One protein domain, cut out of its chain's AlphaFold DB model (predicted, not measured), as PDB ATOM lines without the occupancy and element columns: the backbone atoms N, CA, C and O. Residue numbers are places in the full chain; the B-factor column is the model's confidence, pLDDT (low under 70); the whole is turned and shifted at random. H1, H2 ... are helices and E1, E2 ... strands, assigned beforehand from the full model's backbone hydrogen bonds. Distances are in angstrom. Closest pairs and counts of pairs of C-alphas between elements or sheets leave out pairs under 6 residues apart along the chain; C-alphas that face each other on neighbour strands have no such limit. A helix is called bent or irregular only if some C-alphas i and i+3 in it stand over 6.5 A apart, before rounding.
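This is residues 387 to 580 of the 1142 residues of an uncharacterized protein of Streptomyces sp. NRRL S-495 (UniProt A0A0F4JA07). Look for one long, twisted sheet of twelve strands set side by side in chain order, turning from edge to edge like a ramp. The short helix H2 packs on one face of it near E4 and E5, while H1 lies off the sheet, at the end of the domain where E1 is, and long loops join strands in the half from E6 to E12. The printed part has 194 residues, with two named helices and twelve named strands in the order E1, H1, H2, E2 to E12; the sheet runs E1 to E12, strand beside strand, all antiparallel. The class is mostly strand, with 82 residues, under half, in named elements. The whole is compact, with a radius of gyration of the C-alphas of 16.7 A, and rounded, spanning 47 by 38 by 33 A.

Find C-alpha 392 at (403.366, 250.461, 202.333); from there E1, residues 392 to 397, runs 16.8 A. After H1, residues 405 to 411, and H2, residues 419 to 424, find C-alpha 431 at (385.346, 260.463, 194.475), where E2, residues 431 to 438, begins its 23.1 A. Then come E3, residues 444 to 450, 19.2 A long; E4, residues 456 to 460; E5, residues 465 to 471, 18.2 A long; E6, residues 477 to 481; and E7, residues 497 to 501. E8, residues 504 to 510, spans 19.0 A, followed by E9, residues 524 to 528; E10, residues 537 to 542, 14.8 A long; and E11, residues 548 to 551. E12, residues 572 to 575, ends at C-alpha 575, (380.752, 249.407, 180.753).

Begin with the sheet, whose edge strands are E1 and E12. From edge to edge the strands' lines turn by 121 degrees and the way across it turns by 33 degrees. E1 and E2 are antiparallel at 158 degrees, with N 394 and O 436 within hydrogen-bond range at 2.8 A. From E2 to E12 follow a meander, each strand the antiparallel neighbour of the one before. Near the mean of the C-alphas look at the hairpin of E5 and E6, at 174 degrees, where N 468 and O 480 are 2.9 A apart. In the hairpin of E7 and E8, at 147 degrees, N 508 and O 497 are 2.7 A apart. At the other edge, the hairpin of E11 and E12 stands at 161 degrees, with N 550 and O 573 2.8 A apart. H2 is on the sheet at a height of 6.6 A, beside the strands and over none of them. Its closest C-alphas to E5 are those of Ala 421 and Phe 465, 6.3 A apart; to E9, those of Val 420 and Trp 524, 7.3 A apart. H2 is irregular, with C-alphas 420 and 423 7.7 A apart. H1 is not on the sheet, and it is apart from H2. In H1 every O i to N i+4 pair is within hydrogen-bond range; in H2 0 of 2 are, beside 2 of 3 O i to N i+3 pairs.

The two C-alphas farthest apart are those of Glu 400 and Ala 560, 49.8 A. The printed part has no cut. The long links are E6 to E7, E8 to E9 and E11 to E12; within the last, residues 556 to 557 pair with residues 564 to 565, antiparallel. The mean pLDDT of the printed part is 86.7; look for values under 70 at residue 400, residues 410 to 415 and residues 516 to 518.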
ATOM      1  N   ALA A 387     401.110 242.936 199.102       86.44
ATOM      2  CA  ALA A 387     401.672 241.584 199.065       86.44
ATOM      3  C   ALA A 387     402.674 241.363 197.916       86.44
ATOM      4  O   ALA A 387     403.451 240.416 197.967       86.44
ATOM      5  N   THR A 388     402.642 242.205 196.879       87.94
ATOM      6  CA  THR A 388     403.483 242.070 195.681       87.94
ATOM      7  C   THR A 388     404.939 242.458 195.925       87.94
ATOM      8  O   THR A 388     405.833 241.828 195.370       87.94
ATOM      9  N   ASP A 389     405.191 243.483 196.742       88.25
ATOM     10  CA  ASP A 389     406.525 244.067 196.935       88.25
ATOM     11  C   ASP A 389     406.827 244.487 198.387       88.25
ATOM     12  O   ASP A 389     407.854 245.111 198.649       88.25
ATOM     13  N   ASN A 390     405.952 244.146 199.341       90.31
ATOM     14  CA  ASN A 390     406.019 244.548 200.752       90.31
ATOM     15  C   ASN A 390     406.058 246.072 200.985       90.31
ATOM     16  O   ASN A 390     406.370 246.521 202.092       90.31
ATOM     17  N   ALA A 391     405.723 246.880 199.978       93.06
ATOM     18  CA  ALA A 391     405.644 248.325 200.119       93.06
ATOM     19  C   ALA A 391     404.406 248.745 200.916       93.06
ATOM     20  O   ALA A 391     403.390 248.048 200.957       93.06
ATOM     21  N   VAL A 392     404.469 249.929 201.525       94.81
ATOM     22  CA  VAL A 392     403.366 250.461 202.333       94.81
ATOM     23  C   VAL A 392     402.582 251.478 201.520       94.81
ATOM     24  O   VAL A 392     403.101 252.545 201.205       94.81
ATOM     25  N   LEU A 393     401.317 251.175 201.237       95.50
ATOM     26  CA  LEU A 393     400.382 252.080 200.582       95.50
ATOM     27  C   LEU A 393     399.480 252.744 201.624       95.50
ATOM     28  O   LEU A 393     398.771 252.071 202.368       95.50
ATOM     29  N   THR A 394     399.471 254.073 201.649       96.38
ATOM     30  CA  THR A 394     398.521 254.874 202.422       96.38
ATOM     31  C   THR A 394     397.575 255.591 201.473       96.38
ATOM     32  O   THR A 394     398.012 256.293 200.569       96.38
ATOM     33  N   THR A 395     396.272 255.465 201.691       94.88
ATOM     34  CA  THR A 395     395.228 256.189 200.965       94.88
ATOM     35  C   THR A 395     394.415 257.012 201.956       94.88
ATOM     36  O   THR A 395     394.139 256.602 203.084       94.88
ATOM     37  N   THR A 396     394.042 258.228 201.578       92.06
ATOM     38  CA  THR A 396     393.221 259.112 202.407       92.06
ATOM     39  C   THR A 396     392.241 259.865 201.536       92.06
ATOM     40  O   THR A 396     392.606 260.523 200.567       92.06
ATOM     41  N   ARG A 397     390.965 259.785 201.897       87.00
ATOM     42  CA  ARG A 397     389.904 260.501 201.202       87.00
ATOM     43  C   ARG A 397     390.106 262.000 201.373       87.00
ATOM     44  O   ARG A 397     390.201 262.475 202.502       87.00
ATOM     45  N   TRP A 398     390.109 262.736 200.264       79.88
ATOM     46  CA  TRP A 398     390.254 264.192 200.295       79.88
ATOM     47  C   TRP A 398     389.042 264.861 200.965       79.88
ATOM     48  O   TRP A 398     389.186 265.684 201.865       79.88
ATOM     49  N   SER A 399     387.828 264.468 200.567       74.94
ATOM     50  CA  SER A 399     386.574 264.943 201.163       74.94
ATOM     51  C   SER A 399     385.447 263.939 200.960       74.94
ATOM     52  O   SER A 399     385.472 263.124 200.033       74.94
ATOM     53  N   GLU A 400     384.403 264.025 201.789       69.19
ATOM     54  CA  GLU A 400     383.130 263.351 201.519       69.19
ATOM     55  C   GLU A 400     382.520 263.769 200.175       69.19
ATOM     56  O   GLU A 400     381.850 262.966 199.522       69.19
ATOM     57  N   GLN A 401     382.811 264.993 199.740       73.06
ATOM     58  CA  GLN A 401     382.332 265.572 198.494       73.06
ATOM     59  C   GLN A 401     383.104 265.050 197.282       73.06
ATOM     60  O   GLN A 401     384.317 264.851 197.342       73.06
ATOM     61  N   ARG A 402     382.405 264.898 196.153       79.56
ATOM     62  CA  ARG A 402     383.018 264.702 194.832       79.56
ATOM     63  C   ARG A 402     383.366 266.089 194.275       79.56
ATOM     64  O   ARG A 402     382.432 266.811 193.936       79.56
ATOM     65  N   PRO A 403     384.642 266.516 194.250       73.38
ATOM     66  CA  PRO A 403     384.987 267.922 194.033       73.38
ATOM     67  C   PRO A 403     384.651 268.424 192.615       73.38
ATOM     68  O   PRO A 403     384.823 267.658 191.661       73.38
ATOM     69  N   PRO A 404     384.244 269.704 192.457       76.56
ATOM     70  CA  PRO A 404     384.213 270.390 191.162       76.56
ATOM     71  C   PRO A 404     385.573 270.363 190.443       76.56
ATOM     72  O   PRO A 404     386.614 270.238 191.092       76.56
ATOM     73  N   LEU A 405     385.585 270.561 189.117       78.44
ATOM     74  CA  LEU A 405     386.831 270.544 188.327       78.44
ATOM     75  C   LEU A 405     387.860 271.557 188.815       78.44
ATOM     76  O   LEU A 405     389.023 271.206 188.975       78.44
ATOM     77  N   TRP A 406     387.440 272.788 189.103       74.62
ATOM     78  CA  TRP A 406     388.355 273.830 189.564       74.62
ATOM     79  C   TRP A 406     389.018 273.460 190.903       74.62
ATOM     80  O   TRP A 406     390.211 273.681 191.077       74.62
ATOM     81  N   VAL A 407     388.294 272.801 191.819       74.06
ATOM     82  CA  VAL A 407     388.863 272.299 193.084       74.06
ATOM     83  C   VAL A 407     389.911 271.227 192.809       74.06
ATOM     84  O   VAL A 407     390.990 271.262 193.392       74.06
ATOM     85  N   ARG A 408     389.624 270.285 191.901       73.62
ATOM     86  CA  ARG A 408     390.596 269.249 191.522       73.62
ATOM     87  C   ARG A 408     391.857 269.852 190.910       73.62
ATOM     88  O   ARG A 408     392.948 269.470 191.311       73.62
ATOM     89  N   ARG A 409     391.698 270.810 189.992       72.25
ATOM     90  CA  ARG A 409     392.804 271.455 189.268       72.25
ATOM     91  C   ARG A 409     393.679 272.331 190.173       72.25
ATOM     92  O   ARG A 409     394.885 272.354 189.979       72.25
ATOM     93  N   HIS A 410     393.099 273.024 191.158       68.06
ATOM     94  CA  HIS A 410     393.828 274.030 191.946       68.06
ATOM     95  C   HIS A 410     394.188 273.611 193.380       68.06
ATOM     96  O   HIS A 410     395.122 274.174 193.939       68.06
ATOM     97  N   LEU A 411     393.471 272.661 193.994       64.56
ATOM     98  CA  LEU A 411     393.649 272.327 195.420       64.56
ATOM     99  C   LEU A 411     394.198 270.920 195.672       64.56
ATOM    100  O   LEU A 411     394.776 270.684 196.728       64.56
ATOM    101  N   VAL A 412     394.016 269.983 194.739       65.50
ATOM    102  CA  VAL A 412     394.534 268.608 194.884       65.50
ATOM    103  C   VAL A 412     395.993 268.507 194.406       65.50
ATOM    104  O   VAL A 412     396.697 267.591 194.813       65.50
ATOM    105  N   GLY A 413     396.474 269.478 193.614       59.09
ATOM    106  CA  GLY A 413     397.898 269.652 193.290       59.09
ATOM    107  C   GLY A 413     398.518 268.563 192.406       59.09
ATOM    108  O   GLY A 413     399.733 268.410 192.409       59.09
ATOM    109  N   ALA A 414     397.706 267.795 191.677       63.19
ATOM    110  CA  ALA A 414     398.167 266.686 190.843       63.19
ATOM    111  C   ALA A 414     398.326 267.080 189.369       63.19
ATOM    112  O   ALA A 414     397.562 267.908 188.865       63.19
ATOM    113  N   GLY A 415     399.275 266.447 188.669       65.50
ATOM    114  CA  GLY A 415     399.364 266.496 187.212       65.50
ATOM    115  C   GLY A 415     398.046 266.062 186.560       65.50
ATOM    116  O   GLY A 415     397.347 265.180 187.063       65.50
ATOM    117  N   GLY A 416     397.672 266.718 185.458       79.44
ATOM    118  CA  GLY A 416     396.443 266.387 184.733       79.44
ATOM    119  C   GLY A 416     396.476 264.940 184.218       79.44
ATOM    120  O   GLY A 416     397.535 264.533 183.743       79.44
ATOM    121  N   PRO A 417     395.370 264.168 184.282       87.88
ATOM    122  CA  PRO A 417     395.336 262.791 183.786       87.88
ATOM    123  C   PRO A 417     395.798 262.669 182.326       87.88
ATOM    124  O   PRO A 417     395.356 263.444 181.479       87.88
ATOM    125  N   GLN A 418     396.659 261.691 182.032       86.06
ATOM    126  CA  GLN A 418     397.270 261.497 180.706       86.06
ATOM    127  C   GLN A 418     397.021 260.092 180.141       86.06
ATOM    128  O   GLN A 418     396.632 259.170 180.863       86.06
ATOM    129  N   GLY A 419     397.275 259.921 178.838       85.12
ATOM    130  CA  GLY A 419     397.254 258.622 178.159       85.12
ATOM    131  C   GLY A 419     395.936 257.870 178.348       85.12
ATOM    132  O   GLY A 419     394.854 258.441 178.195       85.12
ATOM    133  N   VAL A 420     396.023 256.600 178.750       84.31
ATOM    134  CA  VAL A 420     394.864 255.721 179.004       84.31
ATOM    135  C   VAL A 420     393.902 256.241 180.086       84.31
ATOM    136  O   VAL A 420     392.752 255.807 180.155       84.31
ATOM    137  N   ALA A 421     394.341 257.194 180.917       89.25
ATOM    138  CA  ALA A 421     393.561 257.794 181.995       89.25
ATOM    139  C   ALA A 421     393.027 259.207 181.677       89.25
ATOM    140  O   ALA A 421     392.398 259.826 182.536       89.25
ATOM    141  N   ALA A 422     393.230 259.725 180.459       88.12
ATOM    142  CA  ALA A 422     392.842 261.092 180.084       88.12
ATOM    143  C   ALA A 422     391.342 261.397 180.293       88.12
ATOM    144  O   ALA A 422     390.973 262.522 180.627       88.12
ATOM    145  N   HIS A 423     390.476 260.382 180.190       87.69
ATOM    146  CA  HIS A 423     389.030 260.489 180.427       87.69
ATOM    147  C   HIS A 423     388.655 260.986 181.842       87.69
ATOM    148  O   HIS A 423     387.547 261.472 182.058       87.69
ATOM    149  N   LEU A 424     389.568 260.901 182.817       90.25
ATOM    150  CA  LEU A 424     389.340 261.350 184.196       90.25
ATOM    151  C   LEU A 424     389.408 262.876 184.367       90.25
ATOM    152  O   LEU A 424     388.948 263.392 185.393       90.25
ATOM    153  N   ALA A 425     389.991 263.600 183.403       85.50
ATOM    154  CA  ALA A 425     390.323 265.020 183.540       85.50
ATOM    155  C   ALA A 425     389.091 265.909 183.772       85.50
ATOM    156  O   ALA A 425     389.125 266.796 184.631       85.50
ATOM    157  N   ASP A 426     387.995 265.626 183.064       84.81
ATOM    158  CA  ASP A 426     386.778 266.446 183.080       84.81
ATOM    159  C   ASP A 426     385.588 265.768 183.785       84.81
ATOM    160  O   ASP A 426     384.547 266.390 184.022       84.81
ATOM    161  N   ASP A 427     385.740 264.513 184.215       87.69
ATOM    162  CA  ASP A 427     384.659 263.777 184.865       87.69
ATOM    163  C   ASP A 427     384.564 264.088 186.367       87.69
ATOM    164  O   ASP A 427     385.187 263.472 187.238       87.69
ATOM    165  N   THR A 428     383.698 265.032 186.709       84.31
ATOM    166  CA  THR A 428     383.426 265.443 188.095       84.31
ATOM    167  C   THR A 428     382.681 264.401 188.942       84.31
ATOM    168  O   THR A 428     382.435 264.641 190.132       84.31
ATOM    169  N   ARG A 429     382.299 263.253 188.374       87.38
ATOM    170  CA  ARG A 429     381.536 262.213 189.068       87.38
ATOM    171  C   ARG A 429     382.402 261.297 189.911       87.38
ATOM    172  O   ARG A 429     381.828 260.541 190.670       87.38
ATOM    173  N   TYR A 430     383.733 261.356 189.859       87.75
ATOM    174  CA  TYR A 430     384.615 260.568 190.742       87.75
ATOM    175  C   TYR A 430     384.724 261.094 192.181       87.75
ATOM    176  O   TYR A 430     384.710 262.303 192.439       87.75
ATOM    177  N   GLN A 431     384.894 260.169 193.123       87.75
ATOM    178  CA  GLN A 431     385.346 260.463 194.475       87.75
ATOM    179  C   GLN A 431     386.874 260.447 194.484       87.75
ATOM    180  O   GLN A 431     387.484 259.601 193.841       87.75
ATOM    181  N   VAL A 432     387.477 261.389 195.206       87.81
ATOM    182  CA  VAL A 432     388.921 261.627 195.149       87.81
ATOM    183  C   VAL A 432     389.584 261.259 196.474       87.81
ATOM    184  O   VAL A 432     389.126 261.649 197.554       87.81
ATOM    185  N   PHE A 433     390.677 260.515 196.372       90.81
ATOM    186  CA  PHE A 433     391.594 260.178 197.451       90.81
ATOM    187  C   PHE A 433     392.999 260.639 197.070       90.81
ATOM    188  O   PHE A 433     393.351 260.681 195.896       90.81
ATOM    189  N   LEU A 434     393.797 260.963 198.075       91.31
ATOM    190  CA  LEU A 434     395.241 261.079 197.952       91.31
ATOM    191  C   LEU A 434     395.852 259.734 198.327       91.31
ATOM    192  O   LEU A 434     395.363 259.083 199.256       91.31
ATOM    193  N   TRP A 435     396.895 259.322 197.622       93.88
ATOM    194  CA  TRP A 435     397.653 258.129 197.973       93.88
ATOM    195  C   TRP A 435     399.148 258.423 198.023       93.88
ATOM    196  O   TRP A 435     399.629 259.321 197.337       93.88
ATOM    197  N   ASP A 436     399.851 257.664 198.852       95.25
ATOM    198  CA  ASP A 436     401.302 257.684 199.007       95.25
ATOM    199  C   ASP A 436     401.799 256.251 199.224       95.25
ATOM    200  O   ASP A 436     401.201 255.496 199.999       95.25
ATOM    201  N   LYS A 437     402.851 255.857 198.511       95.06
ATOM    202  CA  LYS A 437     403.481 254.541 198.573       95.06
ATOM    203  C   LYS A 437     404.949 254.693 198.958       95.06
ATOM    204  O   LYS A 437     405.732 255.311 198.236       95.06
ATOM    205  N   ALA A 438     405.326 254.067 200.067       94.62
ATOM    206  CA  ALA A 438     406.702 254.012 200.536       94.62
ATOM    207  C   ALA A 438     407.352 252.672 200.149       94.62
ATOM    208  O   ALA A 438     406.916 251.615 200.614       94.62
ATOM    209  N   GLY A 439     408.411 252.734 199.333       91.81
ATOM    210  CA  GLY A 439     409.156 251.569 198.836       91.81
ATOM    211  C   GLY A 439     408.488 250.840 197.660       91.81
ATOM    212  O   GLY A 439     407.442 251.260 197.165       91.81
ATOM    213  N   GLY A 440     409.108 249.738 197.223       88.50
ATOM    214  CA  GLY A 440     408.612 248.890 196.133       88.50
ATOM    215  C   GLY A 440     408.634 249.554 194.754       88.50
ATOM    216  O   GLY A 440     409.403 250.481 194.503       88.50
ATOM    217  N   VAL A 441     407.790 249.058 193.846       86.00
ATOM    218  CA  VAL A 441     407.643 249.602 192.484       86.00
ATOM    219  C   VAL A 441     406.777 250.867 192.522       86.00
ATOM    220  O   VAL A 441     405.769 250.887 193.221       86.00
ATOM    221  N   ASN A 442     407.131 251.908 191.761       86.19
ATOM    222  CA  ASN A 442     406.421 253.200 191.726       86.19
ATOM    223  C   ASN A 442     406.229 253.862 193.116       86.19
ATOM    224  O   ASN A 442     405.090 254.133 193.515       86.19
ATOM    225  N   PRO A 443     407.315 254.126 193.873       90.25
ATOM    226  CA  PRO A 443     407.224 254.873 195.124       90.25
ATOM    227  C   PRO A 443     406.820 256.336 194.872       90.25
ATOM    228  O   PRO A 443     407.063 256.888 193.799       90.25
ATOM    229  N   GLY A 444     406.242 256.981 195.884       92.50
ATOM    230  CA  GLY A 444     405.737 258.354 195.810       92.50
ATOM    231  C   GLY A 444     404.221 258.416 195.957       92.50
ATOM    232  O   GLY A 444     403.605 257.474 196.446       92.50
ATOM    233  N   GLY A 445     403.608 259.521 195.539       92.38
ATOM    234  CA  GLY A 445     402.181 259.749 195.752       92.38
ATOM    235  C   GLY A 445     401.447 260.317 194.549       92.38
ATOM    236  O   GLY A 445     402.033 260.641 193.514       92.38
ATOM    237  N   GLY A 446     400.136 260.447 194.705       92.69
ATOM    238  CA  GLY A 446     399.263 260.983 193.676       92.69
ATOM    239  C   GLY A 446     397.789 260.929 194.056       92.69
ATOM    240  O   GLY A 446     397.416 261.046 195.228       92.69
ATOM    241  N   VAL A 447     396.934 260.775 193.044       91.94
ATOM    242  CA  VAL A 447     395.479 260.868 193.189       91.94
ATOM    243  C   VAL A 447     394.807 259.568 192.793       91.94
ATOM    244  O   VAL A 447     395.060 259.018 191.728       91.94
ATOM    245  N   ARG A 448     393.908 259.098 193.653       93.12
ATOM    246  CA  ARG A 448     393.043 257.946 193.422       93.12
ATOM    247  C   ARG A 448     391.630 258.422 193.101       93.12
ATOM    248  O   ARG A 448     391.002 259.131 193.893       93.12
ATOM    249  N   TYR A 449     391.127 257.995 191.954       92.38
ATOM    250  CA  TYR A 449     389.777 258.235 191.463       92.38
ATOM    251  C   TYR A 449     388.930 257.002 191.740       92.38
ATOM    252  O   TYR A 449     389.294 255.909 191.330       92.38
ATOM    253  N   VAL A 450     387.804 257.174 192.434       91.69
ATOM    254  CA  VAL A 450     386.877 256.082 192.761       91.69
ATOM    255  C   VAL A 450     385.526 256.325 192.090       91.69
ATOM    256  O   VAL A 450     384.864 257.346 192.347       91.69
ATOM    257  N   GLY A 451     385.150 255.401 191.206       89.88
ATOM    258  CA  GLY A 451     383.910 255.397 190.435       89.88
ATOM    259  C   GLY A 451     382.664 255.187 191.300       89.88
ATOM    260  O   GLY A 451     382.723 255.142 192.534       89.88
ATOM    261  N   MET A 452     381.498 255.113 190.664       86.12
ATOM    262  CA  MET A 452     380.231 254.828 191.359       86.12
ATOM    263  C   MET A 452     380.098 253.358 191.775       86.12
ATOM    264  O   MET A 452     379.532 253.064 192.825       86.12
ATOM    265  N   ASP A 453     380.662 252.450 190.984       83.62
ATOM    266  CA  ASP A 453     380.756 251.008 191.238       83.62
ATOM    267  C   ASP A 453     381.838 250.628 192.268       83.62
ATOM    268  O   ASP A 453     381.949 249.468 192.662       83.62
ATOM    269  N   GLY A 454     382.622 251.608 192.727       87.06
ATOM    270  CA  GLY A 454     383.730 251.407 193.655       87.06
ATOM    271  C   GLY A 454     385.039 250.988 192.985       87.06
ATOM    272  O   GLY A 454     386.016 250.779 193.705       87.06
ATOM    273  N   ALA A 455     385.094 250.902 191.649       90.81
ATOM    274  CA  ALA A 455     386.356 250.740 190.944       90.81
ATOM    275  C   ALA A 455     387.266 251.949 191.207       90.81
ATOM    276  O   ALA A 455     386.801 253.085 191.328       90.81
ATOM    277  N   ALA A 456     388.564 251.696 191.330       94.06
ATOM    278  CA  ALA A 456     389.574 252.689 191.649       94.06
ATOM    279  C   ALA A 456     390.645 252.744 190.557       94.06
ATOM    280  O   ALA A 456     391.103 251.698 190.097       94.06
ATOM    281  N   VAL A 457     391.070 253.954 190.197       94.38
ATOM    282  CA  VAL A 457     392.208 254.233 189.311       94.38
ATOM    283  C   VAL A 457     393.145 255.207 190.019       94.38
ATOM    284  O   VAL A 457     392.725 256.298 190.408       94.38
ATOM    285  N   ASP A 458     394.406 254.822 190.175       94.38
ATOM    286  CA  ASP A 458     395.445 255.630 190.809       94.38
ATOM    287  C   ASP A 458     396.347 256.231 189.739       94.38
ATOM    288  O   ASP A 458     396.893 255.515 188.893       94.38
ATOM    289  N   LEU A 459     396.527 257.546 189.819       93.56
ATOM    290  CA  LEU A 459     397.483 258.296 189.020       93.56
ATOM    291  C   LEU A 459     398.630 258.781 189.897       93.56
ATOM    292  O   LEU A 459     398.393 259.189 191.038       93.56
ATOM    293  N   GLY A 460     399.848 258.760 189.359       91.62
ATOM    294  CA  GLY A 460     401.014 259.394 189.970       91.62
ATOM    295  C   GLY A 460     400.895 260.918 189.977       91.62
ATOM    296  O   GLY A 460     400.005 261.496 189.348       91.62
ATOM    297  N   ALA A 461     401.804 261.594 190.680       87.88
ATOM    298  CA  ALA A 461     401.869 263.058 190.698       87.88
ATOM    299  C   ALA A 461     402.048 263.679 189.295       87.88
ATOM    300  O   ALA A 461     401.634 264.815 189.076       87.88
ATOM    301  N   ASP A 462     402.610 262.930 188.343       87.25
ATOM    302  CA  ASP A 462     402.775 263.307 186.935       87.25
ATOM    303  C   ASP A 462     401.510 263.091 186.074       87.25
ATOM    304  O   ASP A 462     401.492 263.467 184.903       87.25
ATOM    305  N   GLY A 463     400.444 262.519 186.644       87.81
ATOM    306  CA  GLY A 463     399.180 262.244 185.957       87.81
ATOM    307  C   GLY A 463     399.147 260.925 185.175       87.81
ATOM    308  O   GLY A 463     398.143 260.646 184.511       87.81
ATOM    309  N   ARG A 464     400.204 260.101 185.246       89.00
ATOM    310  CA  ARG A 464     400.257 258.785 184.587       89.00
ATOM    311  C   ARG A 464     399.579 257.699 185.413       89.00
ATOM    312  O   ARG A 464     399.542 257.764 186.640       89.00
ATOM    313  N   PHE A 465     399.055 256.683 184.729       92.06
ATOM    314  CA  PHE A 465     398.432 255.517 185.355       92.06
ATOM    315  C   PHE A 465     399.453 254.709 186.168       92.06
ATOM    316  O   PHE A 465     400.523 254.380 185.665       92.06
ATOM    317  N   VAL A 466     399.099 254.350 187.405       92.75
ATOM    318  CA  VAL A 466     399.929 253.506 188.283       92.75
ATOM    319  C   VAL A 466     399.268 252.154 188.525       92.75
ATOM    320  O   VAL A 466     399.900 251.110 188.361       92.75
ATOM    321  N   ARG A 467     397.991 252.165 188.922       94.31
ATOM    322  CA  ARG A 467     397.231 250.949 189.232       94.31
ATOM    323  C   ARG A 467     395.729 251.163 189.129       94.31
ATOM    324  O   ARG A 467     395.236 252.283 189.244       94.31
ATOM    325  N   SER A 468     394.986 250.070 188.993       95.06
ATOM    326  CA  SER A 468     393.530 250.072 189.143       95.06
ATOM    327  C   SER A 468     393.000 248.796 189.779       95.06
ATOM    328  O   SER A 468     393.572 247.723 189.575       95.06
ATOM    329  N   THR A 469     391.872 248.907 190.478       95.00
ATOM    330  CA  THR A 469     391.098 247.776 191.009       95.00
ATOM    331  C   THR A 469     389.638 247.935 190.614       95.00
ATOM    332  O   THR A 469     389.091 249.021 190.766       95.00
ATOM    333  N   GLY A 470     388.978 246.874 190.163       92.31
ATOM    334  CA  GLY A 470     387.559 246.920 189.799       92.31
ATOM    335  C   GLY A 470     386.878 245.566 189.920       92.31
ATOM    336  O   GLY A 470     387.538 244.543 190.105       92.31
ATOM    337  N   LYS A 471     385.546 245.555 189.838       88.00
ATOM    338  CA  LYS A 471     384.759 244.322 189.747       88.00
ATOM    339  C   LYS A 471     384.497 243.983 188.281       88.00
ATOM    340  O   LYS A 471     384.124 244.855 187.507       88.00
ATOM    341  N   LEU A 472     384.699 242.722 187.920       86.06
ATOM    342  CA  LEU A 472     384.372 242.175 186.603       86.06
ATOM    343  C   LEU A 472     382.872 241.897 186.491       86.06
ATOM    344  O   LEU A 472     382.168 241.874 187.505       86.06
ATOM    345  N   HIS A 473     382.380 241.629 185.277       79.50
ATOM    346  CA  HIS A 473     380.967 241.303 185.049       79.50
ATOM    347  C   HIS A 473     380.476 240.148 185.943       79.50
ATOM    348  O   HIS A 473     379.364 240.204 186.462       79.50
ATOM    349  N   GLY A 474     381.326 239.144 186.185       74.38
ATOM    350  CA  GLY A 474     381.044 238.008 187.075       74.38
ATOM    351  C   GLY A 474     381.204 238.281 188.582       74.38
ATOM    352  O   GLY A 474     381.067 237.358 189.378       74.38
ATOM    353  N   GLY A 475     381.532 239.509 189.001       77.19
ATOM    354  CA  GLY A 475     381.687 239.907 190.412       77.19
ATOM    355  C   GLY A 475     383.061 239.621 191.044       77.19
ATOM    356  O   GLY A 475     383.333 240.057 192.174       77.19
ATOM    357  N   SER A 476     383.956 238.939 190.326       86.19
ATOM    358  CA  SER A 476     385.365 238.781 190.699       86.19
ATOM    359  C   SER A 476     386.112 240.120 190.654       86.19
ATOM    360  O   SER A 476     385.673 241.077 190.019       86.19
ATOM    361  N   THR A 477     387.225 240.227 191.382       91.50
ATOM    362  CA  THR A 477     388.050 241.446 191.405       91.50
ATOM    363  C   THR A 477     389.164 241.356 190.366       91.50
ATOM    364  O   THR A 477     389.896 240.371 190.346       91.50
ATOM    365  N   LEU A 478     389.321 242.412 189.571       94.38
ATOM    366  CA  LEU A 478     390.475 242.668 188.715       94.38
ATOM    367  C   LEU A 478     391.439 243.618 189.426       94.38
ATOM    368  O   LEU A 478     391.010 244.656 189.936       94.38
ATOM    369  N   LYS A 479     392.733 243.299 189.396       96.56
ATOM    370  CA  LYS A 479     393.818 244.229 189.726       96.56
ATOM    371  C   LYS A 479     394.707 244.449 188.511       96.56
ATOM    372  O   LYS A 479     394.997 243.506 187.786       96.56
ATOM    373  N   VAL A 480     395.164 245.680 188.320       95.56
ATOM    374  CA  VAL A 480     396.099 246.079 187.257       95.56
ATOM    375  C   VAL A 480     397.163 247.000 187.838       95.56
ATOM    376  O   VAL A 480     396.827 247.842 188.671       95.56
ATOM    377  N   GLY A 481     398.404 246.882 187.370       94.50
ATOM    378  CA  GLY A 481     399.537 247.702 187.793       94.50
ATOM    379  C   GLY A 481     400.365 247.039 188.892       94.50
ATOM    380  O   GLY A 481     400.316 245.830 189.090       94.50
ATOM    381  N   ASP A 482     401.113 247.837 189.639       92.00
ATOM    382  CA  ASP A 482     402.120 247.389 190.619       92.00
ATOM    383  C   ASP A 482     401.585 246.607 191.846       92.00
ATOM    384  O   ASP A 482     402.365 246.070 192.633       92.00
ATOM    385  N   HIS A 483     400.262 246.514 192.017       93.44
ATOM    386  CA  HIS A 483     399.608 245.673 193.034       93.44
ATOM    387  C   HIS A 483     399.061 244.339 192.500       93.44
ATOM    388  O   HIS A 483     398.421 243.593 193.246       93.44
ATOM    389  N   ALA A 484     399.257 244.062 191.208       94.75
ATOM    390  CA  ALA A 484     398.875 242.817 190.558       94.75
ATOM    391  C   ALA A 484     400.094 241.894 190.474       94.75
ATOM    392  O   ALA A 484     401.186 242.342 190.124       94.75
ATOM    393  N   ASN A 485     399.918 240.603 190.765       92.25
ATOM    394  CA  ASN A 485     401.004 239.649 190.569       92.25
ATOM    395  C   ASN A 485     401.226 239.438 189.063       92.25
ATOM    396  O   ASN A 485     400.264 239.109 188.358       92.25
ATOM    397  N   PRO A 486     402.462 239.576 188.556       89.88
ATOM    398  CA  PRO A 486     402.748 239.291 187.158       89.88
ATOM    399  C   PRO A 486     402.577 237.790 186.847       89.88
ATOM    400  O   PRO A 486     402.643 236.943 187.751       89.88
ATOM    401  N   PRO A 487     402.332 237.427 185.576       90.06
ATOM    402  CA  PRO A 487     402.468 236.046 185.126       90.06
ATOM    403  C   PRO A 487     403.933 235.565 185.238       90.06
ATOM    404  O   PRO A 487     404.848 236.352 185.454       90.06
ATOM    405  N   ALA A 488     404.159 234.252 185.110       87.75
ATOM    406  CA  ALA A 488     405.483 233.641 185.303       87.75
ATOM    407  C   ALA A 488     406.514 233.983 184.204       87.75
ATOM    408  O   ALA A 488     407.704 233.744 184.386       87.75
ATOM    409  N   HIS A 489     406.064 234.519 183.069       84.81
ATOM    410  CA  HIS A 489     406.910 234.973 181.967       84.81
ATOM    411  C   HIS A 489     407.043 236.503 182.000       84.81
ATOM    412  O   HIS A 489     406.090 237.171 182.398       84.81
ATOM    413  N   PRO A 490     408.186 237.070 181.573       83.69
ATOM    414  CA  PRO A 490     408.369 238.517 181.516       83.69
ATOM    415  C   PRO A 490     407.454 239.168 180.464       83.69
ATOM    416  O   PRO A 490     407.026 238.495 179.518       83.69
ATOM    417  N   PRO A 491     407.170 240.477 180.582       86.00
ATOM    418  CA  PRO A 491     406.433 241.186 179.550       86.00
ATOM    419  C   PRO A 491     407.271 241.305 178.273       86.00
ATOM    420  O   PRO A 491     408.497 241.399 178.321       86.00
ATOM    421  N   THR A 492     406.602 241.355 177.122       81.62
ATOM    422  CA  THR A 492     407.251 241.599 175.824       81.62
ATOM    423  C   THR A 492     407.761 243.034 175.659       81.62
ATOM    424  O   THR A 492     408.667 243.260 174.864       81.62
ATOM    425  N   ASP A 493     407.209 243.982 176.420       84.94
ATOM    426  CA  ASP A 493     407.655 245.374 176.518       84.94
ATOM    427  C   ASP A 493     407.640 245.790 178.004       84.94
ATOM    428  O   ASP A 493     406.633 245.550 178.680       84.94
ATOM    429  N   PRO A 494     408.708 246.408 178.541       84.56
ATOM    430  CA  PRO A 494     408.738 246.916 179.915       84.56
ATOM    431  C   PRO A 494     407.599 247.884 180.287       84.56
ATOM    432  O   PRO A 494     407.292 248.015 181.470       84.56
ATOM    433  N   ALA A 495     406.974 248.556 179.317       85.62
ATOM    434  CA  ALA A 495     405.830 249.440 179.534       85.62
ATOM    435  C   ALA A 495     404.519 248.684 179.822       85.62
ATOM    436  O   ALA A 495     403.551 249.281 180.299       85.62
ATOM    437  N   HIS A 496     404.460 247.376 179.550       90.94
ATOM    438  CA  HIS A 496     403.265 246.582 179.801       90.94
ATOM    439  C   HIS A 496     403.024 246.369 181.296       90.94
ATOM    440  O   HIS A 496     403.885 245.895 182.039       90.94
ATOM    441  N   LEU A 497     401.797 246.644 181.736       93.44
ATOM    442  CA  LEU A 497     401.438 246.573 183.150       93.44
ATOM    443  C   LEU A 497     400.823 245.213 183.488       93.44
ATOM    444  O   LEU A 497     399.921 244.771 182.773       93.44
ATOM    445  N   PRO A 498     401.244 244.535 184.567       95.00
ATOM    446  CA  PRO A 498     400.643 243.264 184.941       95.00
ATOM    447  C   PRO A 498     399.182 243.454 185.359       95.00
ATOM    448  O   PRO A 498     398.803 244.479 185.934       95.00
ATOM    449  N   TRP A 499     398.360 242.444 185.099       96.25
ATOM    450  CA  TRP A 499     397.010 242.348 185.639       96.25
ATOM    451  C   TRP A 499     396.715 240.938 186.142       96.25
ATOM    452  O   TRP A 499     397.241 239.948 185.630       96.25
ATOM    453  N   GLU A 500     395.839 240.846 187.141       95.56
ATOM    454  CA  GLU A 500     395.380 239.580 187.706       95.56
ATOM    455  C   GLU A 500     393.874 239.576 187.988       95.56
ATOM    456  O   GLU A 500     393.293 240.565 188.446       95.56
ATOM    457  N   GLU A 501     393.261 238.422 187.756       93.38
ATOM    458  CA  GLU A 501     391.916 238.050 188.192       93.38
ATOM    459  C   GLU A 501     391.941 236.588 188.690       93.38
ATOM    460  O   GLU A 501     392.943 235.888 188.507       93.38
ATOM    461  N   PRO A 502     390.875 236.073 189.326       89.62
ATOM    462  CA  PRO A 502     390.829 234.664 189.710       89.62
ATOM    463  C   PRO A 502     391.061 233.733 188.508       89.62
ATOM    464  O   PRO A 502     390.274 233.709 187.568       89.62
ATOM    465  N   GLY A 503     392.149 232.962 188.549       87.75
ATOM    466  CA  GLY A 503     392.490 231.963 187.533       87.75
ATOM    467  C   GLY A 503     393.179 232.489 186.268       87.75
ATOM    468  O   GLY A 503     393.625 231.668 185.471       87.75
ATOM    469  N   ARG A 504     393.319 233.811 186.070       90.94
ATOM    470  CA  ARG A 504     394.038 234.374 184.910       90.94
ATOM    471  C   ARG A 504     394.947 235.534 185.300       90.94
ATOM    472  O   ARG A 504     394.613 236.360 186.146       90.94
ATOM    473  N   ARG A 505     396.102 235.604 184.643       93.88
ATOM    474  CA  ARG A 505     397.068 236.701 184.753       93.88
ATOM    475  C   ARG A 505     397.600 237.032 183.373       93.88
ATOM    476  O   ARG A 505     397.687 236.150 182.522       93.88
ATOM    477  N   GLY A 506     397.977 238.282 183.172       94.94
ATOM    478  CA  GLY A 506     398.508 238.728 181.897       94.94
ATOM    479  C   GLY A 506     399.080 240.130 181.971       94.94
ATOM    480  O   GLY A 506     399.383 240.640 183.051       94.94
ATOM    481  N   TYR A 507     399.203 240.746 180.801       94.50
ATOM    482  CA  TYR A 507     399.750 242.082 180.634       94.50
ATOM    483  C   TYR A 507     398.768 243.003 179.911       94.50
ATOM    484  O   TYR A 507     398.105 242.604 178.952       94.50
ATOM    485  N   ARG A 508     398.657 244.239 180.398       94.62
ATOM    486  CA  ARG A 508     397.949 245.334 179.746       94.62
ATOM    487  C   ARG A 508     398.904 245.978 178.758       94.62
ATOM    488  O   ARG A 508     399.934 246.519 179.151       94.62
ATOM    489  N   VAL A 509     398.529 245.900 177.491       91.75
ATOM    490  CA  VAL A 509     399.283 246.388 176.341       91.75
ATOM    491  C   VAL A 509     398.607 247.651 175.832       91.75
ATOM    492  O   VAL A 509     397.428 247.603 175.482       91.75
ATOM    493  N   GLU A 510     399.318 248.776 175.802       89.62
ATOM    494  CA  GLU A 510     398.814 249.985 175.145       89.62
ATOM    495  C   GLU A 510     398.784 249.774 173.628       89.62
ATOM    496  O   GLU A 510     399.695 249.192 173.042       89.62
ATOM    497  N   VAL A 511     397.705 250.218 172.988       86.50
ATOM    498  CA  VAL A 511     397.511 250.079 171.546       86.50
ATOM    499  C   VAL A 511     397.473 251.467 170.939       86.50
ATOM    500  O   VAL A 511     396.619 252.281 171.284       86.50
ATOM    501  N   VAL A 512     398.392 251.727 170.012       79.19
ATOM    502  CA  VAL A 512     398.422 252.987 169.272       79.19
ATOM    503  C   VAL A 512     397.334 252.942 168.193       79.19
ATOM    504  O   VAL A 512     397.407 252.093 167.301       79.19
ATOM    505  N   PRO A 513     396.310 253.812 168.250       71.75
ATOM    506  CA  PRO A 513     395.309 253.875 167.199       71.75
ATOM    507  C   PRO A 513     395.947 254.350 165.882       71.75
ATOM    508  O   PRO A 513     396.726 255.308 165.899       71.75
ATOM    509  N   PRO A 514     395.623 253.734 164.728       75.81
ATOM    510  CA  PRO A 514     396.069 254.245 163.437       75.81
ATOM    511  C   PRO A 514     395.519 255.658 163.193       75.81
ATOM    512  O   PRO A 514     394.469 256.041 163.717       75.81
ATOM    513  N   ALA A 515     396.226 256.453 162.386       71.44
ATOM    514  CA  ALA A 515     395.806 257.816 162.069       71.44
ATOM    515  C   ALA A 515     394.384 257.827 161.473       71.44
ATOM    516  O   ALA A 515     394.092 257.093 160.531       71.44
ATOM    517  N   GLY A 516     393.494 258.648 162.038       67.44
ATOM    518  CA  GLY A 516     392.084 258.716 161.630       67.44
ATOM    519  C   GLY A 516     391.172 257.647 162.248       67.44
ATOM    520  O   GLY A 516     389.984 257.623 161.932       67.44
ATOM    521  N   ALA A 517     391.678 256.789 163.140       69.50
ATOM    522  CA  ALA A 517     390.833 255.864 163.885       69.50
ATOM    523  C   ALA A 517     389.802 256.623 164.740       69.50
ATOM    524  O   ALA A 517     390.120 257.594 165.431       69.50
ATOM    525  N   GLY A 518     388.547 256.173 164.680       69.38
ATOM    526  CA  GLY A 518     387.455 256.736 165.470       69.38
ATOM    527  C   GLY A 518     387.589 256.445 166.970       69.38
ATOM    528  O   GLY A 518     388.447 255.681 167.411       69.38
ATOM    529  N   ARG A 519     386.675 257.014 167.763       71.75
ATOM    530  CA  ARG A 519     386.627 256.826 169.229       71.75
ATOM    531  C   ARG A 519     386.374 255.372 169.668       71.75
ATOM    532  O   ARG A 519     386.623 255.052 170.824       71.75
ATOM    533  N   ASP A 520     385.942 254.511 168.747       74.75
ATOM    534  CA  ASP A 520     385.691 253.078 168.963       74.75
ATOM    535  C   ASP A 520     386.961 252.210 168.849       74.75
ATOM    536  O   ASP A 520     386.900 250.979 168.939       74.75
ATOM    537  N   HIS A 521     388.128 252.822 168.629       85.81
ATOM    538  CA  HIS A 521     389.403 252.117 168.682       85.81
ATOM    539  C   HIS A 521     389.885 251.976 170.137       85.81
ATOM    540  O   HIS A 521     389.811 252.942 170.899       85.81
ATOM    541  N   PRO A 522     390.388 250.797 170.547       90.56
ATOM    542  CA  PRO A 522     390.879 250.610 171.900       90.56
ATOM    543  C   PRO A 522     392.213 251.344 172.080       90.56
ATOM    544  O   PRO A 522     393.024 251.405 171.156       90.56
ATOM    545  N   LEU A 523     392.427 251.890 173.276       90.81
ATOM    546  CA  LEU A 523     393.687 252.488 173.723       90.81
ATOM    547  C   LEU A 523     394.595 251.468 174.413       90.81
ATOM    548  O   LEU A 523     395.798 251.681 174.519       90.81
ATOM    549  N   TRP A 524     394.027 250.373 174.913       92.75
ATOM    550  CA  TRP A 524     394.778 249.284 175.529       92.75
ATOM    551  C   TRP A 524     394.006 247.964 175.470       92.75
ATOM    552  O   TRP A 524     392.781 247.943 175.312       92.75
ATOM    553  N   GLN A 525     394.737 246.860 175.626       94.50
ATOM    554  CA  GLN A 525     394.232 245.488 175.641       94.50
ATOM    555  C   GLN A 525     394.826 244.701 176.808       94.50
ATOM    556  O   GLN A 525     396.040 244.674 176.985       94.50
ATOM    557  N   ASP A 526     393.983 244.003 177.565       95.31
ATOM    558  CA  ASP A 526     394.439 243.035 178.564       95.31
ATOM    559  C   ASP A 526     394.654 241.683 177.887       95.31
ATOM    560  O   ASP A 526     393.696 240.951 177.616       95.31
ATOM    561  N   ARG A 527     395.920 241.369 177.599       94.00
ATOM    562  CA  ARG A 527     396.334 240.147 176.908       94.00
ATOM    563  C   ARG A 527     396.816 239.089 177.897       94.00
ATOM    564  O   ARG A 527     397.519 239.410 178.854       94.00
ATOM    565  N   PHE A 528     396.461 237.829 177.662       93.50
ATOM    566  CA  PHE A 528     397.001 236.672 178.385       93.50
ATOM    567  C   PHE A 528     397.231 235.496 177.436       93.50
ATOM    568  O   PHE A 528     396.587 235.416 176.392       93.50
ATOM    569  N   SER A 529     398.121 234.583 177.815       89.44
ATOM    570  CA  SER A 529     398.283 233.289 177.151       89.44
ATOM    571  C   SER A 529     397.833 232.181 178.115       89.44
ATOM    572  O   SER A 529     398.422 232.059 179.194       89.44
ATOM    573  N   PRO A 530     396.783 231.399 177.785       82.75
ATOM    574  CA  PRO A 530     396.293 230.312 178.643       82.75
ATOM    575  C   PRO A 530     397.334 229.215 178.905       82.75
ATOM    576  O   PRO A 530     397.322 228.568 179.946       82.75
ATOM    577  N   ASP A 531     398.210 229.007 177.934       81.44
ATOM    578  CA  ASP A 531     399.209 227.952 177.810       81.44
ATOM    579  C   ASP A 531     400.646 228.458 178.041       81.44
ATOM    580  O   ASP A 531     401.592 227.677 178.010       81.44
ATOM    581  N   GLY A 532     400.821 229.760 178.296       72.44
ATOM    582  CA  GLY A 532     402.128 230.401 178.470       72.44
ATOM    583  C   GLY A 532     402.962 230.508 177.184       72.44
ATOM    584  O   GLY A 532     404.144 230.836 177.265       72.44
ATOM    585  N   GLY A 533     402.362 230.222 176.024       73.06
ATOM    586  CA  GLY A 533     402.972 230.269 174.694       73.06
ATOM    587  C   GLY A 533     402.554 231.490 173.859       73.06
ATOM    588  O   GLY A 533     402.157 232.529 174.378       73.06
ATOM    589  N   ALA A 534     402.637 231.372 172.529       74.94
ATOM    590  CA  ALA A 534     402.317 232.458 171.591       74.94
ATOM    591  C   ALA A 534     400.805 232.684 171.366       74.94
ATOM    592  O   ALA A 534     400.424 233.611 170.649       74.94
ATOM    593  N   ASN A 535     399.942 231.860 171.971       83.94
ATOM    594  CA  ASN A 535     398.487 231.929 171.826       83.94
ATOM    595  C   ASN A 535     397.905 233.033 172.716       83.94
ATOM    596  O   ASN A 535     397.332 232.786 173.780       83.94
ATOM    597  N   TRP A 536     398.096 234.276 172.285       88.75
ATOM    598  CA  TRP A 536     397.598 235.445 172.992       88.75
ATOM    599  C   TRP A 536     396.096 235.624 172.783       88.75
ATOM    600  O   TRP A 536     395.590 235.593 171.665       88.75
ATOM    601  N   GLN A 537     395.389 235.883 173.877       93.44
ATOM    602  CA  GLN A 537     393.960 236.170 173.904       93.44
ATOM    603  C   GLN A 537     393.705 237.519 174.559       93.44
ATOM    604  O   GLN A 537     394.450 237.929 175.452       93.44
ATOM    605  N   VAL A 538     392.630 238.196 174.153       94.94
ATOM    606  CA  VAL A 538     392.214 239.472 174.747       94.94
ATOM    607  C   VAL A 538     391.065 239.237 175.713       94.94
ATOM    608  O   VAL A 538     389.954 238.914 175.308       94.94
ATOM    609  N   ALA A 539     391.310 239.438 177.004       94.19
ATOM    610  CA  ALA A 539     390.239 239.407 177.996       94.19
ATOM    611  C   ALA A 539     389.376 240.675 177.905       94.19
ATOM    612  O   ALA A 539     388.145 240.609 177.996       94.19
ATOM    613  N   ARG A 540     390.022 241.840 177.739       94.75
ATOM    614  CA  ARG A 540     389.377 243.159 177.793       94.75
ATOM    615  C   ARG A 540     390.049 244.190 176.895       94.75
ATOM    616  O   ARG A 540     391.248 244.114 176.641       94.75
ATOM    617  N   GLU A 541     389.278 245.198 176.508       94.81
ATOM    618  CA  GLU A 541     389.737 246.378 175.771       94.81
ATOM    619  C   GLU A 541     389.236 247.652 176.452       94.81
ATOM    620  O   GLU A 541     388.078 247.695 176.867       94.81
ATOM    621  N   GLY A 542     390.068 248.689 176.541       92.88
ATOM    622  CA  GLY A 542     389.646 250.000 177.044       92.88
ATOM    623  C   GLY A 542     389.669 251.086 175.983       92.88
ATOM    624  O   GLY A 542     390.517 251.065 175.093       92.88
ATOM    625  N   PHE A 543     388.755 252.046 176.097       91.62
ATOM    626  CA  PHE A 543     388.503 253.082 175.092       91.62
ATOM    627  C   PHE A 543     388.759 254.495 175.634       91.62
ATOM    628  O   PHE A 543     388.963 254.708 176.830       91.62
ATOM    629  N   ALA A 544     388.749 255.480 174.733       87.81
ATOM    630  CA  ALA A 544     389.083 256.872 175.043       87.81
ATOM    631  C   ALA A 544     388.112 257.565 176.013       87.81
ATOM    632  O   ALA A 544     388.494 258.526 176.673       87.81
ATOM    633  N   ASP A 545     386.875 257.083 176.127       86.38
ATOM    634  CA  ASP A 545     385.882 257.558 177.097       86.38
ATOM    635  C   ASP A 545     386.016 256.887 178.479       86.38
ATOM    636  O   ASP A 545     385.219 257.148 179.381       86.38
ATOM    637  N   GLY A 546     387.024 256.024 178.651       88.81
ATOM    638  CA  GLY A 546     387.240 255.225 179.853       88.81
ATOM    639  C   GLY A 546     386.372 253.972 179.929       88.81
ATOM    640  O   GLY A 546     386.473 253.233 180.907       88.81
ATOM    641  N   SER A 547     385.525 253.712 178.928       91.75
ATOM    642  CA  SER A 547     384.751 252.479 178.901       91.75
ATOM    643  C   SER A 547     385.655 251.264 178.695       91.75
ATOM    644  O   SER A 547     386.712 251.339 178.065       91.75
ATOM    645  N   VAL A 548     385.235 250.133 179.255       93.06
ATOM    646  CA  VAL A 548     385.929 248.851 179.168       93.06
ATOM    647  C   VAL A 548     384.976 247.817 178.594       93.06
ATOM    648  O   VAL A 548     383.873 247.622 179.108       93.06
ATOM    649  N   ARG A 549     385.412 247.145 177.529       93.75
ATOM    650  CA  ARG A 549     384.748 245.977 176.955       93.75
ATOM    651  C   ARG A 549     385.379 244.714 177.516       93.75
ATOM    652  O   ARG A 549     386.583 244.521 177.393       93.75
ATOM    653  N   GLU A 550     384.556 243.859 178.102       92.94
ATOM    654  CA  GLU A 550     384.924 242.556 178.649       92.94
ATOM    655  C   GLU A 550     384.317 241.449 177.782       92.94
ATOM    656  O   GLU A 550     383.101 241.420 177.554       92.94
ATOM    657  N   TYR A 551     385.162 240.542 177.289       91.06
ATOM    658  CA  TYR A 551     384.727 239.406 176.482       91.06
ATOM    659  C   TYR A 551     384.338 238.231 177.381       91.06
ATOM    660  O   TYR A 551     385.123 237.788 178.218       91.06
ATOM    661  N   ARG A 552     383.140 237.673 177.165       83.75
ATOM    662  CA  ARG A 552     382.716 236.430 177.837       83.75
ATOM    663  C   ARG A 552     383.508 235.231 177.316       83.75
ATOM    664  O   ARG A 552     383.823 234.316 178.070       83.75
ATOM    665  N   VAL A 553     383.840 235.272 176.026       85.31
ATOM    666  CA  VAL A 553     384.716 234.317 175.340       85.31
ATOM    667  C   VAL A 553     385.874 235.108 174.724       85.31
ATOM    668  O   VAL A 553     385.651 235.790 173.720       85.31
ATOM    669  N   PRO A 554     387.084 235.068 175.313       90.56
ATOM    670  CA  PRO A 554     388.223 235.851 174.842       90.56
ATOM    671  C   PRO A 554     388.572 235.577 173.365       90.56
ATOM    672  O   PRO A 554     388.805 234.420 173.004       90.56
ATOM    673  N   PRO A 555     388.588 236.599 172.488       93.31
ATOM    674  CA  PRO A 555     389.072 236.462 171.117       93.31
ATOM    675  C   PRO A 555     390.596 236.264 171.054       93.31
ATOM    676  O   PRO A 555     391.325 236.703 171.949       93.31
ATOM    677  N   GLN A 556     391.072 235.623 169.982       92.56
ATOM    678  CA  GLN A 556     392.504 235.396 169.738       92.56
ATOM    679  C   GLN A 556     393.169 236.641 169.144       92.56
ATOM    680  O   GLN A 556     392.550 237.386 168.383       92.56
ATOM    681  N   VAL A 557     394.448 236.839 169.452       89.38
ATOM    682  CA  VAL A 557     395.318 237.821 168.801       89.38
ATOM    683  C   VAL A 557     396.113 237.107 167.718       89.38
ATOM    684  O   VAL A 557     396.824 236.145 167.992       89.38
ATOM    685  N   ASP A 558     396.014 237.602 166.491       83.81
ATOM    686  CA  ASP A 558     396.860 237.163 165.391       83.81
ATOM    687  C   ASP A 558     398.318 237.582 165.672       83.81
ATOM    688  O   ASP A 558     398.592 238.781 165.787       83.81
ATOM    689  N   PRO A 559     399.265 236.635 165.794       76.88
ATOM    690  CA  PRO A 559     400.647 236.954 166.139       76.88
ATOM    691  C   PRO A 559     401.390 237.720 165.033       76.88
ATOM    692  O   PRO A 559     402.363 238.404 165.337       76.88
ATOM    693  N   ALA A 560     400.953 237.631 163.771       78.31
ATOM    694  CA  ALA A 560     401.592 238.305 162.642       78.31
ATOM    695  C   ALA A 560     401.062 239.728 162.436       78.31
ATOM    696  O   ALA A 560     401.823 240.631 162.096       78.31
ATOM    697  N   THR A 561     399.757 239.934 162.634       77.88
ATOM    698  CA  THR A 561     399.103 241.226 162.354       77.88
ATOM    699  C   THR A 561     398.711 242.011 163.604       77.88
ATOM    700  O   THR A 561     398.271 243.152 163.491       77.88
ATOM    701  N   ALA A 562     398.837 241.410 164.792       76.75
ATOM    702  CA  ALA A 562     398.321 241.915 166.068       76.75
ATOM    703  C   ALA A 562     396.801 242.195 166.078       76.75
ATOM    704  O   ALA A 562     396.287 242.802 167.024       76.75
ATOM    705  N   ASN A 563     396.070 241.734 165.057       83.19
ATOM    706  CA  ASN A 563     394.626 241.898 164.950       83.19
ATOM    707  C   ASN A 563     393.889 240.942 165.888       83.19
ATOM    708  O   ASN A 563     394.264 239.784 166.053       83.19
ATOM    709  N   VAL A 564     392.785 241.414 166.463       86.69
ATOM    710  CA  VAL A 564     391.934 240.607 167.347       86.69
ATOM    711  C   VAL A 564     390.872 239.888 166.513       86.69
ATOM    712  O   VAL A 564     389.910 240.500 166.046       86.69
ATOM    713  N   GLN A 565     391.040 238.581 166.321       86.81
ATOM    714  CA  GLN A 565     390.119 237.738 165.561       86.81
ATOM    715  C   GLN A 565     388.902 237.360 166.417       86.81
ATOM    716  O   GLN A 565     389.042 236.858 167.528       86.81
ATOM    717  N   GLY A 566     387.692 237.596 165.902       79.88
ATOM    718  CA  GLY A 566     386.439 237.355 166.638       79.88
ATOM    719  C   GLY A 566     385.926 238.557 167.441       79.88
ATOM    720  O   GLY A 566     384.893 238.471 168.103       79.88
ATOM    721  N   ARG A 567     386.591 239.717 167.332       82.00
ATOM    722  CA  ARG A 567     386.231 240.975 168.016       82.00
ATOM    723  C   ARG A 567     384.762 241.393 167.844       82.00
ATOM    724  O   ARG A 567     384.176 241.977 168.750       82.00
ATOM    725  N   GLY A 568     384.188 241.122 166.670       77.19
ATOM    726  CA  GLY A 568     382.813 241.488 166.309       77.19
ATOM    727  C   GLY A 568     381.779 240.365 166.418       77.19
ATOM    728  O   GLY A 568     380.609 240.649 166.203       77.19
ATOM    729  N   THR A 569     382.197 239.133 166.722       81.81
ATOM    730  CA  THR A 569     381.340 237.928 166.688       81.81
ATOM    731  C   THR A 569     381.264 237.202 168.034       81.81
ATOM    732  O   THR A 569     380.436 236.310 168.231       81.81
ATOM    733  N   HIS A 570     382.153 237.533 168.973       87.56
ATOM    734  CA  HIS A 570     382.158 236.980 170.324       87.56
ATOM    735  C   HIS A 570     381.278 237.815 171.257       87.56
ATOM    736  O   HIS A 570     381.243 239.039 171.167       87.56
ATOM    737  N   ALA A 571     380.609 237.157 172.208       88.81
ATOM    738  CA  ALA A 571     379.792 237.846 173.201       88.81
ATOM    739  C   ALA A 571     380.647 238.714 174.138       88.81
ATOM    740  O   ALA A 571     381.631 238.246 174.724       88.81
ATOM    741  N   TRP A 572     380.235 239.964 174.327       90.94
ATOM    742  CA  TRP A 572     380.918 240.923 175.190       90.94
ATOM    743  C   TRP A 572     379.939 241.880 175.862       90.94
ATOM    744  O   TRP A 572     378.806 242.078 175.422       90.94
ATOM    745  N   VAL A 573     380.396 242.495 176.947       91.94
ATOM    746  CA  VAL A 573     379.712 243.601 177.623       91.94
ATOM    747  C   VAL A 573     380.657 244.788 177.699       91.94
ATOM    748  O   VAL A 573     381.851 244.610 177.913       91.94
ATOM    749  N   GLN A 574     380.141 245.995 177.507       93.31
ATOM    750  CA  GLN A 574     380.914 247.226 177.612       93.31
ATOM    751  C   GLN A 574     380.307 248.104 178.699       93.31
ATOM    752  O   GLN A 574     379.095 248.340 178.713       93.31
ATOM    753  N   ARG A 575     381.146 248.543 179.639       92.25
ATOM    754  CA  ARG A 575     380.752 249.407 180.753       92.25
ATOM    755  C   ARG A 575     381.552 250.698 180.730       92.25
ATOM    756  O   ARG A 575     382.724 250.674 180.373       92.25
ATOM    757  N   ASP A 576     380.928 251.808 181.106       91.38
ATOM    758  CA  ASP A 576     381.631 253.064 181.343       91.38
ATOM    759  C   ASP A 576     382.560 252.952 182.562       91.38
ATOM    760  O   ASP A 576     382.542 251.976 183.318       91.38
ATOM    761  N   ALA A 577     383.357 253.990 182.779       88.88
ATOM    762  CA  ALA A 577     384.311 254.038 183.878       88.88
ATOM    763  C   ALA A 577     383.662 254.147 185.286       88.88
ATOM    764  O   ALA A 577     384.362 254.172 186.297       88.88
ATOM    765  N   HIS A 578     382.324 254.190 185.368       89.44
ATOM    766  CA  HIS A 578     381.539 254.118 186.609       89.44
ATOM    767  C   HIS A 578     380.780 252.790 186.757       89.44
ATOM    768  O   HIS A 578     379.962 252.666 187.673       89.44
ATOM    769  N   GLY A 579     381.026 251.818 185.873       88.19
ATOM    770  CA  GLY A 579     380.436 250.481 185.904       88.19
ATOM    771  C   GLY A 579     379.042 250.368 185.273       88.19
ATOM    772  O   GLY A 579     378.391 249.322 185.393       88.19
ATOM    773  N   ASN A 580     378.548 251.398 184.582       89.12
ATOM    774  CA  ASN A 580     377.245 251.366 183.912       89.12
ATOM    775  C   ASN A 580     377.365 250.762 182.518       89.12
ATOM    776  O   ASN A 580     378.314 251.050 181.801       89.12
TER     777      ASN A 580